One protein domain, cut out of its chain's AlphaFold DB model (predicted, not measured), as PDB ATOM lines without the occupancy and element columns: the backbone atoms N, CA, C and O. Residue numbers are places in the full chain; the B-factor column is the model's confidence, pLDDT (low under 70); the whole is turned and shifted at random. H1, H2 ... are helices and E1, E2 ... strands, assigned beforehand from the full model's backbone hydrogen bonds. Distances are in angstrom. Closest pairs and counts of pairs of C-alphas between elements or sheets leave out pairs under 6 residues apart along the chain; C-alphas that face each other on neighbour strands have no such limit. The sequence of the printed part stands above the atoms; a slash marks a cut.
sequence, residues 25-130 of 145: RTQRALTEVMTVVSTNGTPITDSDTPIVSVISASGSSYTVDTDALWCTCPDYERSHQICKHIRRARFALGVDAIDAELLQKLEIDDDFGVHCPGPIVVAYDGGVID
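Overview. This is residues 25 to 130 of the 145 residues of the protein "SWIM zinc finger containing protein" of Haloquadratum sp. J07HQX50 (UniProt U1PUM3). Helix H3 lies in the middle of the domain, across a sheet of three strands, E1 E2 E3, with H1 packed on it. Near the end of H3, a small two-stranded sheet, E4 and E5, with H4 beside it makes a second, smaller part, while H2 lies far out at the other end of the long axis. The 106 printed residues hold four named helices and five named strands, in the order H1 E1 E2 E3 H2 H3 E4 H4 E5; the larger sheet is antiparallel, the small one parallel. The class is mixed, with under half of the residues in named elements: helices hold 28 and strands 22. The whole is compact, with a radius of gyration of the C-alphas of 13.0 A and spans of 39 by 27 by 24 A.

Arrangement. Start at H1, residues 25 to 31; it touches H3, residues 84 to 92, closest at the C-alphas of Ala 29 and Lys 84, 4.8 A apart, at a steep tilt of 55 degrees, the same way. Next come E1, residues 34 to 38, E2, residues 51 to 56, and E3, residues 61 to 65, a meander, each strand the antiparallel neighbour of the one before. In the hairpin E1 and E2, look for N 35 and O 55 at 2.9 A; in the hairpin E2 and E3, N 54 and O 62 at 2.8 A. H3 is on this sheet at a height of 8.3 A and runs across the strands, at 64 degrees to E2 on the local plane. The closest C-alphas of E3 and H3 are those of Val 64 and Ile 86, 6.2 A apart. H2, residues 74 to 79, is not on the sheet, but H2 and H3 are near each other, with 5 pairs of C-alphas within 10 A. E4, residues 97 to 99, H4, residues 100 to 105, and E5, residues 120 to 122, form a strand-helix-strand unit, two parallel neighbour strands with a helix between, its crossover right-handed; N 98 and O 120 are 2.8 A apart. In H1, H3 and H4 every O i to N i+4 pair is within hydrogen-bond range; in H2, 1 of 2.

Along the chain. Find C-alpha 25 at (11.208, -17.293, -22.896), where H1 begins. E1 measures 13.4 A, E2 16.2 A and E3 13.3 A from first to last C-alpha. H3 runs 12.0 A from C-alpha 84 at (11.303, -18.960, -18.024). E5 ends at C-alpha 122, (17.424, 0.652, -16.422).

Size, cuts and confidence. The C-alphas farthest apart, those of Arg 78 and Asp 125, are 40.4 A apart. The printed part has no cut; the links E1 to E2 and H4 to E5 are long. Residues 124 to 130 have pLDDT under 70.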
ATOM      1  N   ARG A  25      11.123 -16.947 -24.321       88.81
ATOM      2  CA  ARG A  25      11.208 -17.293 -22.896       88.81
ATOM      3  C   ARG A  25      11.351 -16.055 -22.013       88.81
ATOM      4  O   ARG A  25      10.833 -16.093 -20.904       88.81
ATOM      5  N   THR A  26      11.998 -14.979 -22.478       91.62
ATOM      6  CA  THR A  26      12.035 -13.692 -21.751       91.62
ATOM      7  C   THR A  26      10.647 -13.086 -21.725       91.62
ATOM      8  O   THR A  26      10.166 -12.736 -20.654       91.62
ATOM      9  N   GLN A  27       9.979 -13.040 -22.880       92.88
ATOM     10  CA  GLN A  27       8.604 -12.559 -22.958       92.88
ATOM     11  C   GLN A  27       7.714 -13.320 -21.969       92.88
ATOM     12  O   GLN A  27       7.106 -12.711 -21.101       92.88
ATOM     13  N   ARG A  28       7.722 -14.657 -22.018       91.88
ATOM     14  CA  ARG A  28       6.919 -15.485 -21.106       91.88
ATOM     15  C   ARG A  28       7.282 -15.300 -19.635       91.88
ATOM     16  O   ARG A  28       6.400 -15.387 -18.794       91.88
ATOM     17  N   ALA A  29       8.552 -15.066 -19.312       93.88
ATOM     18  CA  ALA A  29       8.964 -14.797 -17.939       93.88
ATOM     19  C   ALA A  29       8.390 -13.472 -17.410       93.88
ATOM     20  O   ALA A  29       8.057 -13.392 -16.233       93.88
ATOM     21  N   LEU A  30       8.253 -12.445 -18.250       92.50
ATOM     22  CA  LEU A  30       7.740 -11.137 -17.834       92.50
ATOM     23  C   LEU A  30       6.207 -11.062 -17.866       92.50
ATOM     24  O   LEU A  30       5.618 -10.459 -16.975       92.50
ATOM     25  N   THR A  31       5.560 -11.695 -18.848       93.12
ATOM     26  CA  THR A  31       4.114 -11.540 -19.086       93.12
ATOM     27  C   THR A  31       3.242 -12.632 -18.461       93.12
ATOM     28  O   THR A  31       2.045 -12.431 -18.299       93.12
ATOM     29  N   GLU A  32       3.766 -13.836 -18.192       93.56
ATOM     30  CA  GLU A  32       2.956 -14.889 -17.558       93.56
ATOM     31  C   GLU A  32       2.873 -14.678 -16.040       93.56
ATOM     32  O   GLU A  32       3.871 -14.343 -15.400       93.56
ATOM     33  N   VAL A  33       1.696 -14.961 -15.468       93.75
ATOM     34  CA  VAL A  33       1.456 -14.883 -14.020       93.75
ATOM     35  C   VAL A  33       2.317 -15.907 -13.286       93.75
ATOM     36  O   VAL A  33       2.143 -17.125 -13.442       93.75
ATOM     37  N   MET A  34       3.279 -15.411 -12.508       93.50
ATOM     38  CA  MET A  34       4.252 -16.234 -11.791       93.50
ATOM     39  C   MET A  34       4.723 -15.550 -10.510       93.50
ATOM     40  O   MET A  34       5.240 -14.435 -10.528       93.50
ATOM     41  N   THR A  35       4.652 -16.259  -9.393       94.19
ATOM     42  CA  THR A  35       5.038 -15.710  -8.092       94.19
ATOM     43  C   THR A  35       6.408 -16.235  -7.685       94.19
ATOM     44  O   THR A  35       6.653 -17.439  -7.748       94.19
ATOM     45  N   VAL A  36       7.308 -15.347  -7.260       94.44
ATOM     46  CA  VAL A  36       8.634 -15.712  -6.741       94.44
ATOM     47  C   VAL A  36       8.638 -15.469  -5.240       94.44
ATOM     48  O   VAL A  36       8.322 -14.373  -4.787       94.44
ATOM     49  N   VAL A  37       8.959 -16.507  -4.476       94.44
ATOM     50  CA  VAL A  37       8.997 -16.499  -3.010       94.44
ATOM     51  C   VAL A  37      10.206 -17.288  -2.526       94.44
ATOM     52  O   VAL A  37      10.841 -18.015  -3.290       94.44
ATOM     53  N   SER A  38      10.540 -17.177  -1.243       93.31
ATOM     54  CA  SER A  38      11.563 -18.042  -0.654       93.31
ATOM     55  C   SER A  38      11.145 -19.517  -0.715       93.31
ATOM     56  O   SER A  38       9.973 -19.860  -0.890       93.31
ATOM     57  N   THR A  39      12.095 -20.426  -0.502       90.75
ATOM     58  CA  THR A  39      11.821 -21.872  -0.399       90.75
ATOM     59  C   THR A  39      10.821 -22.234   0.705       90.75
ATOM     60  O   THR A  39      10.143 -23.251   0.593       90.75
ATOM     61  N   ASN A  40      10.670 -21.382   1.725       87.69
ATOM     62  CA  ASN A  40       9.689 -21.543   2.802       87.69
ATOM     63  C   ASN A  40       8.336 -20.870   2.502       87.69
ATOM     64  O   ASN A  40       7.448 -20.873   3.353       87.69
ATOM     65  N   GLY A  41       8.170 -20.258   1.325       86.56
ATOM     66  CA  GLY A  41       6.951 -19.548   0.931       86.56
ATOM     67  C   GLY A  41       6.783 -18.166   1.570       86.56
ATOM     68  O   GLY A  41       5.724 -17.558   1.440       86.56
ATOM     69  N   THR A  42       7.804 -17.650   2.256       88.88
ATOM     70  CA  THR A  42       7.813 -16.272   2.774       88.88
ATOM     71  C   THR A  42       8.318 -15.282   1.720       88.88
ATOM     72  O   THR A  42       9.102 -15.680   0.848       88.88
ATOM     73  N   PRO A  43       7.939 -13.994   1.813       89.69
ATOM     74  CA  PRO A  43       8.545 -12.945   1.001       89.69
ATOM     75  C   PRO A  43      10.064 -12.898   1.180       89.69
ATOM     76  O   PRO A  43      10.577 -13.168   2.268       89.69
ATOM     77  N   ILE A  44      10.762 -12.569   0.099       89.25
ATOM     78  CA  ILE A  44      12.210 -12.406   0.046       89.25
ATOM     79  C   ILE A  44      12.523 -10.928   0.268       89.25
ATOM     80  O   ILE A  44      12.038 -10.074  -0.472       89.25
ATOM     81  N   THR A  45      13.326 -10.636   1.286       82.12
ATOM     82  CA  THR A  45      13.803  -9.278   1.590       82.12
ATOM     83  C   THR A  45      15.181  -8.997   1.013       82.12
ATOM     84  O   THR A  45      15.487  -7.843   0.731       82.12
ATOM     85  N   ASP A  46      15.982 -10.043   0.793       79.81
ATOM     86  CA  ASP A  46      17.379  -9.923   0.391       79.81
ATOM     87  C   ASP A  46      17.571 -10.443  -1.036       79.81
ATOM     88  O   ASP A  46      17.236 -11.594  -1.341       79.81
ATOM     89  N   SER A  47      18.153  -9.614  -1.906       74.12
ATOM     90  CA  SER A  47      18.500  -9.994  -3.285       74.12
ATOM     91  C   SER A  47      19.576 -11.085  -3.355       74.12
ATOM     92  O   SER A  47      19.658 -11.787  -4.357       74.12
ATOM     93  N   ASP A  48      20.336 -11.284  -2.273       77.44
ATOM     94  CA  ASP A  48      21.409 -12.281  -2.159       77.44
ATOM     95  C   ASP A  48      20.898 -13.700  -1.850       77.44
ATOM     96  O   ASP A  48      21.674 -14.565  -1.452       77.44
ATOM     97  N   THR A  49      19.594 -13.965  -1.977       83.50
ATOM     98  CA  THR A  49      19.035 -15.311  -1.782       83.50
ATOM     99  C   THR A  49      19.080 -16.083  -3.107       83.50
ATOM    100  O   THR A  49      18.190 -15.886  -3.936       83.50
ATOM    101  N   PRO A  50      20.047 -17.000  -3.328       85.81
ATOM    102  CA  PRO A  50      20.209 -17.635  -4.634       85.81
ATOM    103  C   PRO A  50      19.133 -18.683  -4.922       85.81
ATOM    104  O   PRO A  50      18.793 -18.924  -6.076       85.81
ATOM    105  N   ILE A  51      18.584 -19.323  -3.882       93.38
ATOM    106  CA  ILE A  51      17.617 -20.414  -4.026       93.38
ATOM    107  C   ILE A  51      16.219 -19.921  -3.663       93.38
ATOM    108  O   ILE A  51      15.926 -19.618  -2.505       93.38
ATOM    109  N   VAL A  52      15.333 -19.917  -4.653       94.56
ATOM    110  CA  VAL A  52      13.956 -19.434  -4.540       94.56
ATOM    111  C   VAL A  52      12.956 -20.469  -5.045       94.56
ATOM    112  O   VAL A  52      13.296 -21.394  -5.785       94.56
ATOM    113  N   SER A  53      11.700 -20.321  -4.637       95.81
ATOM    114  CA  SER A  53      10.576 -21.104  -5.138       95.81
ATOM    115  C   SER A  53       9.731 -20.241  -6.066       95.81
ATOM    116  O   SER A  53       9.286 -19.151  -5.705       95.81
ATOM    117  N   VAL A  54       9.516 -20.730  -7.284       95.56
ATOM    118  CA  VAL A  54       8.693 -20.070  -8.295       95.56
ATOM    119  C   VAL A  54       7.398 -20.844  -8.464       95.56
ATOM    120  O   VAL A  54       7.409 -22.008  -8.865       95.56
ATOM    121  N   ILE A  55       6.278 -20.187  -8.181       94.56
ATOM    122  CA  ILE A  55       4.931 -20.739  -8.298       94.56
ATOM    123  C   ILE A  55       4.351 -20.296  -9.641       94.56
ATOM    124  O   ILE A  55       4.220 -19.103  -9.917       94.56
ATOM    125  N   SER A  56       4.028 -21.257 -10.503       92.75
ATOM    126  CA  SER A  56       3.357 -20.993 -11.776       92.75
ATOM    127  C   SER A  56       1.857 -20.748 -11.583       92.75
ATOM    128  O   SER A  56       1.261 -21.228 -10.620       92.75
ATOM    129  N   ALA A  57       1.206 -20.122 -12.568       88.06
ATOM    130  CA  ALA A  57      -0.256 -19.980 -12.603       88.06
ATOM    131  C   ALA A  57      -1.030 -21.313 -12.487       88.06
ATOM    132  O   ALA A  57      -2.185 -21.332 -12.076       88.06
ATOM    133  N   SER A  58      -0.402 -22.446 -12.831       87.75
ATOM    134  CA  SER A  58      -0.986 -23.784 -12.651       87.75
ATOM    135  C   SER A  58      -0.932 -24.297 -11.206       87.75
ATOM    136  O   SER A  58      -1.334 -25.431 -10.957       87.75
ATOM    137  N   GLY A  59      -0.393 -23.513 -10.267       88.00
ATOM    138  CA  GLY A  59      -0.191 -23.900  -8.871       88.00
ATOM    139  C   GLY A  59       1.000 -24.836  -8.650       88.00
ATOM    140  O   GLY A  59       1.134 -25.415  -7.576       88.00
ATOM    141  N   SER A  60       1.862 -25.027  -9.653       92.69
ATOM    142  CA  SER A  60       3.062 -25.856  -9.520       92.69
ATOM    143  C   SER A  60       4.224 -25.005  -9.018       92.69
ATOM    144  O   SER A  60       4.506 -23.951  -9.583       92.69
ATOM    145  N   SER A  61       4.908 -25.463  -7.973       93.94
ATOM    146  CA  SER A  61       6.103 -24.808  -7.440       93.94
ATOM    147  C   SER A  61       7.370 -25.475  -7.966       93.94
ATOM    148  O   SER A  61       7.497 -26.699  -7.898       93.94
ATOM    149  N   TYR A  62       8.322 -24.673  -8.428       94.94
ATOM    150  CA  TYR A  62       9.628 -25.131  -8.887       94.94
ATOM    151  C   TYR A  62      10.736 -24.433  -8.108       94.94
ATOM    152  O   TYR A  62      10.704 -23.215  -7.938       94.94
ATOM    153  N   THR A  63      11.736 -25.196  -7.678       96.00
ATOM    154  CA  THR A  63      12.934 -24.644  -7.046       96.00
ATOM    155  C   THR A  63      13.860 -24.127  -8.135       96.00
ATOM    156  O   THR A  63      14.104 -24.811  -9.135       96.00
ATOM    157  N   VAL A  64      14.356 -22.913  -7.944       96.25
ATOM    158  CA  VAL A  64      15.260 -22.221  -8.858       96.25
ATOM    159  C   VAL A  64      16.482 -21.774  -8.079       96.25
ATOM    160  O   VAL A  64      16.342 -21.177  -7.018       96.25
ATOM    161  N   ASP A  65      17.656 -22.050  -8.630       94.94
ATOM    162  CA  ASP A  65      18.922 -21.471  -8.201       94.94
ATOM    163  C   ASP A  65      19.343 -20.425  -9.243       94.94
ATOM    164  O   ASP A  65      19.593 -20.755 -10.410       94.94
ATOM    165  N   THR A  66      19.344 -19.152  -8.851       91.50
ATOM    166  CA  THR A  66      19.643 -18.029  -9.745       91.50
ATOM    167  C   THR A  66      21.124 -17.873 -10.044       91.50
ATOM    168  O   THR A  66      21.446 -17.349 -11.116       91.50
ATOM    169  N   ASP A  67      21.998 -18.350  -9.157       91.62
ATOM    170  CA  ASP A  67      23.453 -18.283  -9.316       91.62
ATOM    171  C   ASP A  67      23.952 -19.453 -10.156       91.62
ATOM    172  O   ASP A  67      24.694 -19.269 -11.122       91.62
ATOM    173  N   ALA A  68      23.482 -20.664  -9.847       92.94
ATOM    174  CA  ALA A  68      23.810 -21.862 -10.611       92.94
ATOM    175  C   ALA A  68      23.037 -21.970 -11.940       92.94
ATOM    176  O   ALA A  68      23.303 -22.882 -12.725       92.94
ATOM    177  N   LEU A  69      22.082 -21.063 -12.199       93.50
ATOM    178  CA  LEU A  69      21.179 -21.075 -13.360       93.50
ATOM    179  C   LEU A  69      20.453 -22.419 -13.529       93.50
ATOM    180  O   LEU A  69      20.321 -22.943 -14.636       93.50
ATOM    181  N   TRP A  70      19.964 -22.968 -12.419       95.19
ATOM    182  CA  TRP A  70      19.363 -24.294 -12.361       95.19
ATOM    183  C   TRP A  70      17.894 -24.227 -11.938       95.19
ATOM    184  O   TRP A  70      17.492 -23.370 -11.154       95.19
ATOM    185  N   CYS A  71      17.062 -25.128 -12.462       95.31
ATOM    186  CA  CYS A  71      15.643 -25.185 -12.120       95.31
ATOM    187  C   CYS A  71      15.106 -26.619 -12.145       95.31
ATOM    188  O   CYS A  71      15.454 -27.393 -13.032       95.31
ATOM    189  N   THR A  72      14.180 -26.950 -11.241       95.06
ATOM    190  CA  THR A  72      13.484 -28.254 -11.220       95.06
ATOM    191  C   THR A  72      12.360 -28.384 -12.251       95.06
ATOM    192  O   THR A  72      11.591 -29.345 -12.220       95.06
ATOM    193  N   CYS A  73      12.169 -27.407 -13.143       93.81
ATOM    194  CA  CYS A  73      11.057 -27.469 -14.079       93.81
ATOM    195  C   CYS A  73      11.314 -28.485 -15.210       93.81
ATOM    196  O   CYS A  73      12.439 -28.599 -15.706       93.81
ATOM    197  N   PRO A  74      10.257 -29.122 -15.750       92.56
ATOM    198  CA  PRO A  74      10.398 -30.084 -16.845       92.56
ATOM    199  C   PRO A  74      10.981 -29.508 -18.148       92.56
ATOM    200  O   PRO A  74      11.337 -30.259 -19.053       92.56
ATOM    201  N   ASP A  75      10.993 -28.182 -18.311       90.88
ATOM    202  CA  ASP A  75      11.613 -27.514 -19.466       90.88
ATOM    203  C   ASP A  75      13.142 -27.473 -19.319       90.88
ATOM    204  O   ASP A  75      13.870 -27.788 -20.263       90.88
ATOM    205  N   TYR A  76      13.629 -27.173 -18.110       93.25
ATOM    206  CA  TYR A  76      15.052 -27.196 -17.789       93.25
ATOM    207  C   TYR A  76      15.589 -28.629 -17.789       93.25
ATOM    208  O   TYR A  76      16.592 -28.888 -18.436       93.25
ATOM    209  N   GLU A  77      14.890 -29.588 -17.180       92.31
ATOM    210  CA  GLU A  77      15.335 -30.993 -17.156       92.31
ATOM    211  C   GLU A  77      15.504 -31.602 -18.555       92.31
ATOM    212  O   GLU A  77      16.358 -32.459 -18.777       92.31
ATOM    213  N   ARG A  78      14.695 -31.164 -19.528       91.75
ATOM    214  CA  ARG A  78      14.784 -31.658 -20.908       91.75
ATOM    215  C   ARG A  78      15.839 -30.926 -21.725       91.75
ATOM    216  O   ARG A  78      16.555 -31.560 -22.493       91.75
ATOM    217  N   SER A  79      15.898 -29.601 -21.612       90.25
ATOM    218  CA  SER A  79      16.730 -28.769 -22.490       90.25
ATOM    219  C   SER A  79      18.085 -28.394 -21.895       90.25
ATOM    220  O   SER A  79      19.006 -28.104 -22.652       90.25
ATOM    221  N   HIS A  80      18.206 -28.387 -20.565       90.31
ATOM    222  CA  HIS A  80      19.324 -27.832 -19.794       90.31
ATOM    223  C   HIS A  80      19.664 -26.382 -20.189       90.31
ATOM    224  O   HIS A  80      20.802 -25.937 -20.074       90.31
ATOM    225  N   GLN A  81      18.673 -25.642 -20.695       91.44
ATOM    226  CA  GLN A  81      18.784 -24.232 -21.062       91.44
ATOM    227  C   GLN A  81      18.052 -23.359 -20.048       91.44
ATOM    228  O   GLN A  81      17.141 -23.814 -19.359       91.44
ATOM    229  N   ILE A  82      18.393 -22.068 -20.022       93.25
ATOM    230  CA  ILE A  82      17.736 -21.074 -19.167       93.25
ATOM    231  C   ILE A  82      16.236 -21.029 -19.491       93.25
ATOM    232  O   ILE A  82      15.812 -20.512 -20.531       93.25
ATOM    233  N   CYS A  83      15.436 -21.574 -18.577       95.06
ATOM    234  CA  CYS A  83      13.989 -21.622 -18.681       95.06
ATOM    235  C   CYS A  83      13.358 -20.299 -18.221       95.06
ATOM    236  O   CYS A  83      14.007 -19.439 -17.619       95.06
ATOM    237  N   LYS A  84      12.051 -20.150 -18.455       94.12
ATOM    238  CA  LYS A  84      11.303 -18.960 -18.024       94.12
ATOM    239  C   LYS A  84      11.354 -18.722 -16.506       94.12
ATOM    240  O   LYS A  84      11.385 -17.573 -16.087       94.12
ATOM    241  N   HIS A  85      11.411 -19.780 -15.688       95.50
ATOM    242  CA  HIS A  85      11.431 -19.660 -14.223       95.50
ATOM    243  C   HIS A  85      12.737 -19.037 -13.722       95.50
ATOM    244  O   HIS A  85      12.696 -18.179 -12.849       95.50
ATOM    245  N   ILE A  86      13.875 -19.407 -14.324       95.50
ATOM    246  CA  ILE A  86      15.181 -18.815 -13.998       95.50
ATOM    247  C   ILE A  86      15.174 -17.325 -14.332       95.50
ATOM    248  O   ILE A  86      15.550 -16.506 -13.500       95.50
ATOM    249  N   ARG A  87      14.686 -16.954 -15.523       94.88
ATOM    250  CA  ARG A  87      14.613 -15.540 -15.923       94.88
ATOM    251  C   ARG A  87      13.678 -14.740 -15.030       94.88
ATOM    252  O   ARG A  87      14.051 -13.664 -14.587       94.88
ATOM    253  N   ARG A  88      12.500 -15.289 -14.713       94.88
ATOM    254  CA  ARG A  88      11.551 -14.672 -13.775       94.88
ATOM    255  C   ARG A  88      12.226 -14.377 -12.439       94.88
ATOM    256  O   ARG A  88      12.147 -13.251 -11.969       94.88
ATOM    257  N   ALA A  89      12.888 -15.376 -11.855       94.38
ATOM    258  CA  ALA A  89      13.556 -15.240 -10.568       94.38
ATOM    259  C   ALA A  89      14.653 -14.168 -10.605       94.38
ATOM    260  O   ALA A  89      14.678 -13.296  -9.745       94.38
ATOM    261  N   ARG A  90      15.503 -14.173 -11.637       93.75
ATOM    262  CA  ARG A  90      16.593 -13.199 -11.777       93.75
ATOM    263  C   ARG A  90      16.093 -11.764 -11.920       93.75
ATOM    264  O   ARG A  90      16.622 -10.881 -11.255       93.75
ATOM    265  N   PHE A  91      15.054 -11.538 -12.721       93.12
ATOM    266  CA  PHE A  91      14.440 -10.214 -12.834       93.12
ATOM    267  C   PHE A  91      13.736  -9.791 -11.537       93.12
ATOM    268  O   PHE A  91      13.878  -8.650 -11.117       93.12
ATOM    269  N   ALA A  92      12.999 -10.691 -10.878       92.12
ATOM    270  CA  ALA A  92      12.259 -10.368  -9.654       92.12
ATOM    271  C   ALA A  92      13.171 -10.063  -8.453       92.12
ATOM    272  O   ALA A  92      12.839  -9.202  -7.641       92.12
ATOM    273  N   LEU A  93      14.313 -10.751  -8.348       90.81
ATOM    274  CA  LEU A  93      15.333 -10.497  -7.324       90.81
ATOM    275  C   LEU A  93      16.199  -9.265  -7.624       90.81
ATOM    276  O   LEU A  93      16.968  -8.844  -6.761       90.81
ATOM    277  N   GLY A  94      16.103  -8.710  -8.836       88.38
ATOM    278  CA  GLY A  94      16.958  -7.614  -9.284       88.38
ATOM    279  C   GLY A  94      18.378  -8.045  -9.667       88.38
ATOM    280  O   GLY A  94      19.261  -7.205  -9.766       88.38
ATOM    281  N   VAL A  95      18.618  -9.339  -9.898       89.38
ATOM    282  CA  VAL A  95      19.917  -9.839 -10.387       89.38
ATOM    283  C   VAL A  95      20.147  -9.405 -11.835       89.38
ATOM    284  O   VAL A  95      21.241  -8.978 -12.194       89.38
ATOM    285  N   ASP A  96      19.102  -9.507 -12.659       90.25
ATOM    286  CA  ASP A  96      19.085  -8.959 -14.013       90.25
ATOM    287  C   ASP A  96      18.169  -7.737 -14.047       90.25
ATOM    288  O   ASP A  96      17.074  -7.750 -13.480       90.25
ATOM    289  N   ALA A  97      18.598  -6.692 -14.752       88.81
ATOM    290  CA  ALA A  97      17.773  -5.516 -14.965       88.81
ATOM    291  C   ALA A  97      16.776  -5.725 -16.111       88.81
ATOM    292  O   ALA A  97      17.068  -6.391 -17.106       88.81
ATOM    293  N   ILE A  98      15.601  -5.113 -15.982       88.62
ATOM    294  CA  ILE A  98      14.610  -5.039 -17.048       88.62
ATOM    295  C   ILE A  98      14.894  -3.793 -17.885       88.62
ATOM    296  O   ILE A  98      14.888  -2.666 -17.380       88.62
ATOM    297  N   ASP A  99      15.106  -4.000 -19.183       86.56
ATOM    298  CA  ASP A  99      15.285  -2.908 -20.134       86.56
ATOM    299  C   ASP A  99      13.986  -2.111 -20.305       86.56
ATOM    300  O   ASP A  99      12.904  -2.676 -20.502       86.56
ATOM    301  N   ALA A 100      14.094  -0.783 -20.354       83.25
ATOM    302  CA  ALA A 100      12.956   0.093 -20.628       83.25
ATOM    303  C   ALA A 100      12.268  -0.195 -21.981       83.25
ATOM    304  O   ALA A 100      11.085   0.102 -22.143       83.25
ATOM    305  N   GLU A 101      12.965  -0.800 -22.950       83.62
ATOM    306  CA  GLU A 101      12.347  -1.261 -24.202       83.62
ATOM    307  C   GLU A 101      11.369  -2.421 -23.976       83.62
ATOM    308  O   GLU A 101      10.309  -2.467 -24.603       83.62
ATOM    309  N   LEU A 102      11.703  -3.350 -23.074       85.19
ATOM    310  CA  LEU A 102      10.837  -4.481 -22.744       85.19
ATOM    311  C   LEU A 102       9.570  -3.994 -22.046       85.19
ATOM    312  O   LEU A 102       8.485  -4.427 -22.418       85.19
ATOM    313  N   LEU A 103       9.701  -3.034 -21.126       85.31
ATOM    314  CA  LEU A 103       8.569  -2.394 -20.445       85.31
ATOM    315  C   LEU A 103       7.604  -1.689 -21.407       85.31
ATOM    316  O   LEU A 103       6.405  -1.658 -21.165       85.31
ATOM    317  N   GLN A 104       8.110  -1.124 -22.505       85.56
ATOM    318  CA  GLN A 104       7.267  -0.464 -23.508       85.56
ATOM    319  C   GLN A 104       6.567  -1.453 -24.446       85.56
ATOM    320  O   GLN A 104       5.513  -1.143 -24.997       85.56
ATOM    321  N   LYS A 105       7.171  -2.623 -24.678       87.75
ATOM    322  CA  LYS A 105       6.674  -3.620 -25.636       87.75
ATOM    323  C   LYS A 105       5.792  -4.689 -25.004       87.75
ATOM    324  O   LYS A 105       5.015  -5.314 -25.725       87.75
ATOM    325  N   LEU A 106       5.962  -4.953 -23.713       88.88
ATOM    326  CA  LEU A 106       5.322  -6.053 -23.006       88.88
ATOM    327  C   LEU A 106       4.434  -5.535 -21.882       88.88
ATOM    328  O   LEU A 106       4.830  -4.669 -21.109       88.88
ATOM    329  N   GLU A 107       3.260  -6.144 -21.757       89.94
ATOM    330  CA  GLU A 107       2.429  -6.037 -20.564       89.94
ATOM    331  C   GLU A 107       2.997  -6.996 -19.514       89.94
ATOM    332  O   GLU A 107       2.844  -8.217 -19.616       89.94
ATOM    333  N   ILE A 108       3.771  -6.446 -18.577       90.25
ATOM    334  CA  ILE A 108       4.350  -7.215 -17.475       90.25
ATOM    335  C   ILE A 108       3.230  -7.606 -16.513       90.25
ATOM    336  O   ILE A 108       2.303  -6.835 -16.302       90.25
ATOM    337  N   ASP A 109       3.338  -8.806 -15.949       90.69
ATOM    338  CA  ASP A 109       2.448  -9.287 -14.895       90.69
ATOM    339  C   ASP A 109       2.275  -8.247 -13.771       90.69
ATOM    340  O   ASP A 109       3.262  -7.741 -13.237       90.69
ATOM    341  N   ASP A 110       1.035  -7.945 -13.388       88.31
ATOM    342  CA  ASP A 110       0.737  -6.940 -12.359       88.31
ATOM    343  C   ASP A 110       1.330  -7.324 -10.990       88.31
ATOM    344  O   ASP A 110       1.749  -6.458 -10.220       88.31
ATOM    345  N   ASP A 111       1.435  -8.629 -10.713       88.12
ATOM    346  CA  ASP A 111       1.999  -9.170  -9.471       88.12
ATOM    347  C   ASP A 111       3.522  -9.400  -9.555       88.12
ATOM    348  O   ASP A 111       4.124 -10.122  -8.742       88.12
ATOM    349  N   PHE A 112       4.189  -8.798 -10.545       88.81
ATOM    350  CA  PHE A 112       5.619  -8.976 -10.751       88.81
ATOM    351  C   PHE A 112       6.436  -8.471  -9.557       88.81
ATOM    352  O   PHE A 112       6.504  -7.280  -9.266       88.81
ATOM    353  N   GLY A 113       7.124  -9.395  -8.883       85.81
ATOM    354  CA  GLY A 113       8.060  -9.060  -7.810       85.81
ATOM    355  C   GLY A 113       7.414  -8.627  -6.489       85.81
ATOM    356  O   GLY A 113       8.147  -8.212  -5.602       85.81
ATOM    357  N   VAL A 114       6.095  -8.780  -6.302       89.81
ATOM    358  CA  VAL A 114       5.366  -8.381  -5.071       89.81
ATOM    359  C   VAL A 114       5.964  -8.964  -3.780       89.81
ATOM    360  O   VAL A 114       5.873  -8.362  -2.711       89.81
ATOM    361  N   HIS A 115       6.589 -10.138  -3.863       90.31
ATOM    362  CA  HIS A 115       7.210 -10.827  -2.727       90.31
ATOM    363  C   HIS A 115       8.739 -10.856  -2.795       90.31
ATOM    364  O   HIS A 115       9.361 -11.719  -2.179       90.31
ATOM    365  N   CYS A 116       9.341  -9.968  -3.577       89.12
ATOM    366  CA  CYS A 116      10.782  -9.870  -3.766       89.12
ATOM    367  C   CYS A 116      11.253  -8.431  -3.494       89.12
ATOM    368  O   CYS A 116      10.423  -7.522  -3.426       89.12
ATOM    369  N   PRO A 117      12.575  -8.197  -3.392       84.69
ATOM    370  CA  PRO A 117      13.139  -6.851  -3.272       84.69
ATOM    371  C   PRO A 117      12.690  -5.918  -4.405       84.69
ATOM    372  O   PRO A 117      12.599  -4.710  -4.206       84.69
ATOM    373  N   GLY A 118      12.339  -6.487  -5.561       80.38
ATOM    374  CA  GLY A 118      11.766  -5.794  -6.706       80.38
ATOM    375  C   GLY A 118      12.733  -5.769  -7.891       80.38
ATOM    376  O   GLY A 118      13.945  -5.913  -7.710       80.38
ATOM    377  N   PRO A 119      12.216  -5.606  -9.122       83.88
ATOM    378  CA  PRO A 119      13.061  -5.541 -10.302       83.88
ATOM    379  C   PRO A 119      13.896  -4.263 -10.333       83.88
ATOM    380  O   PRO A 119      13.427  -3.183  -9.975       83.88
ATOM    381  N   ILE A 120      15.113  -4.382 -10.857       83.94
ATOM    382  CA  ILE A 120      15.924  -3.231 -11.249       83.94
ATOM    383  C   ILE A 120      15.494  -2.814 -12.654       83.94
ATOM    384  O   ILE A 120      15.494  -3.635 -13.571       83.94
ATOM    385  N   VAL A 121      15.147  -1.540 -12.841       83.25
ATOM    386  CA  VAL A 121      14.813  -0.988 -14.160       83.25
ATOM    387  C   VAL A 121      15.907  -0.024 -14.601       83.25
ATOM    388  O   VAL A 121      16.233   0.925 -13.884       83.25
ATOM    389  N   VAL A 122      16.455  -0.256 -15.796       76.31
ATOM    390  CA  VAL A 122      17.424   0.652 -16.422       76.31
ATOM    391  C   VAL A 122      16.670   1.608 -17.338       76.31
ATOM    392  O   VAL A 122      16.076   1.196 -18.339       76.31
ATOM    393  N   ALA A 123      16.690   2.895 -16.994       70.81
ATOM    394  CA  ALA A 123      16.136   3.947 -17.830       70.81
ATOM    395  C   ALA A 123      17.174   4.450 -18.852       70.81
ATOM    396  O   ALA A 123      18.384   4.442 -18.620       70.81
ATOM    397  N   TYR A 124      16.688   4.898 -20.013       64.31
ATOM    398  CA  TYR A 124      17.515   5.369 -21.134       64.31
ATOM    399  C   TYR A 124      18.351   6.624 -20.821       64.31
ATOM    400  O   TYR A 124      19.288   6.930 -21.555       64.31
ATOM    401  N   ASP A 125      18.032   7.351 -19.752       61.06
ATOM    402  CA  ASP A 125      18.777   8.511 -19.253       61.06
ATOM    403  C   ASP A 125      19.920   8.131 -18.291       61.06
ATOM    404  O   ASP A 125      20.596   9.009 -17.754       61.06
ATOM    405  N   GLY A 126      20.172   6.831 -18.098       56.56
ATOM    406  CA  GLY A 126      21.196   6.319 -17.188       56.56
ATOM    407  C   GLY A 126      20.761   6.303 -15.720       56.56
ATOM    408  O   GLY A 126      21.583   6.006 -14.853       56.56
ATOM    409  N   GLY A 127      19.492   6.606 -15.427       55.72
ATOM    410  CA  GLY A 127      18.908   6.426 -14.104       55.72
ATOM    411  C   GLY A 127      18.585   4.956 -13.837       55.72
ATOM    412  O   GLY A 127      17.924   4.297 -14.641       55.72
ATOM    413  N   VAL A 128      19.037   4.436 -12.698       57.31
ATOM    414  CA  VAL A 128      18.561   3.153 -12.168       57.31
ATOM    415  C   VAL A 128      17.440   3.466 -11.189       57.31
ATOM    416  O   VAL A 128      17.644   4.232 -10.249       57.31
ATOM    417  N   ILE A 129      16.254   2.910 -11.434       61.44
ATOM    418  CA  ILE A 129      15.128   3.002 -10.506       61.44
ATOM    419  C   ILE A 129      15.128   1.700  -9.711       61.44
ATOM    420  O   ILE A 129      14.754   0.648 -10.228       61.44
ATOM    421  N   ASP A 130      15.617   1.762  -8.482       55.88
ATOM    422  CA  ASP A 130      15.574   0.679  -7.513       55.88
ATOM    423  C   ASP A 130      14.433   0.903  -6.507       55.88
ATOM    424  O   ASP A 130      14.012   2.030  -6.226       55.88
TER     425      ASP A 130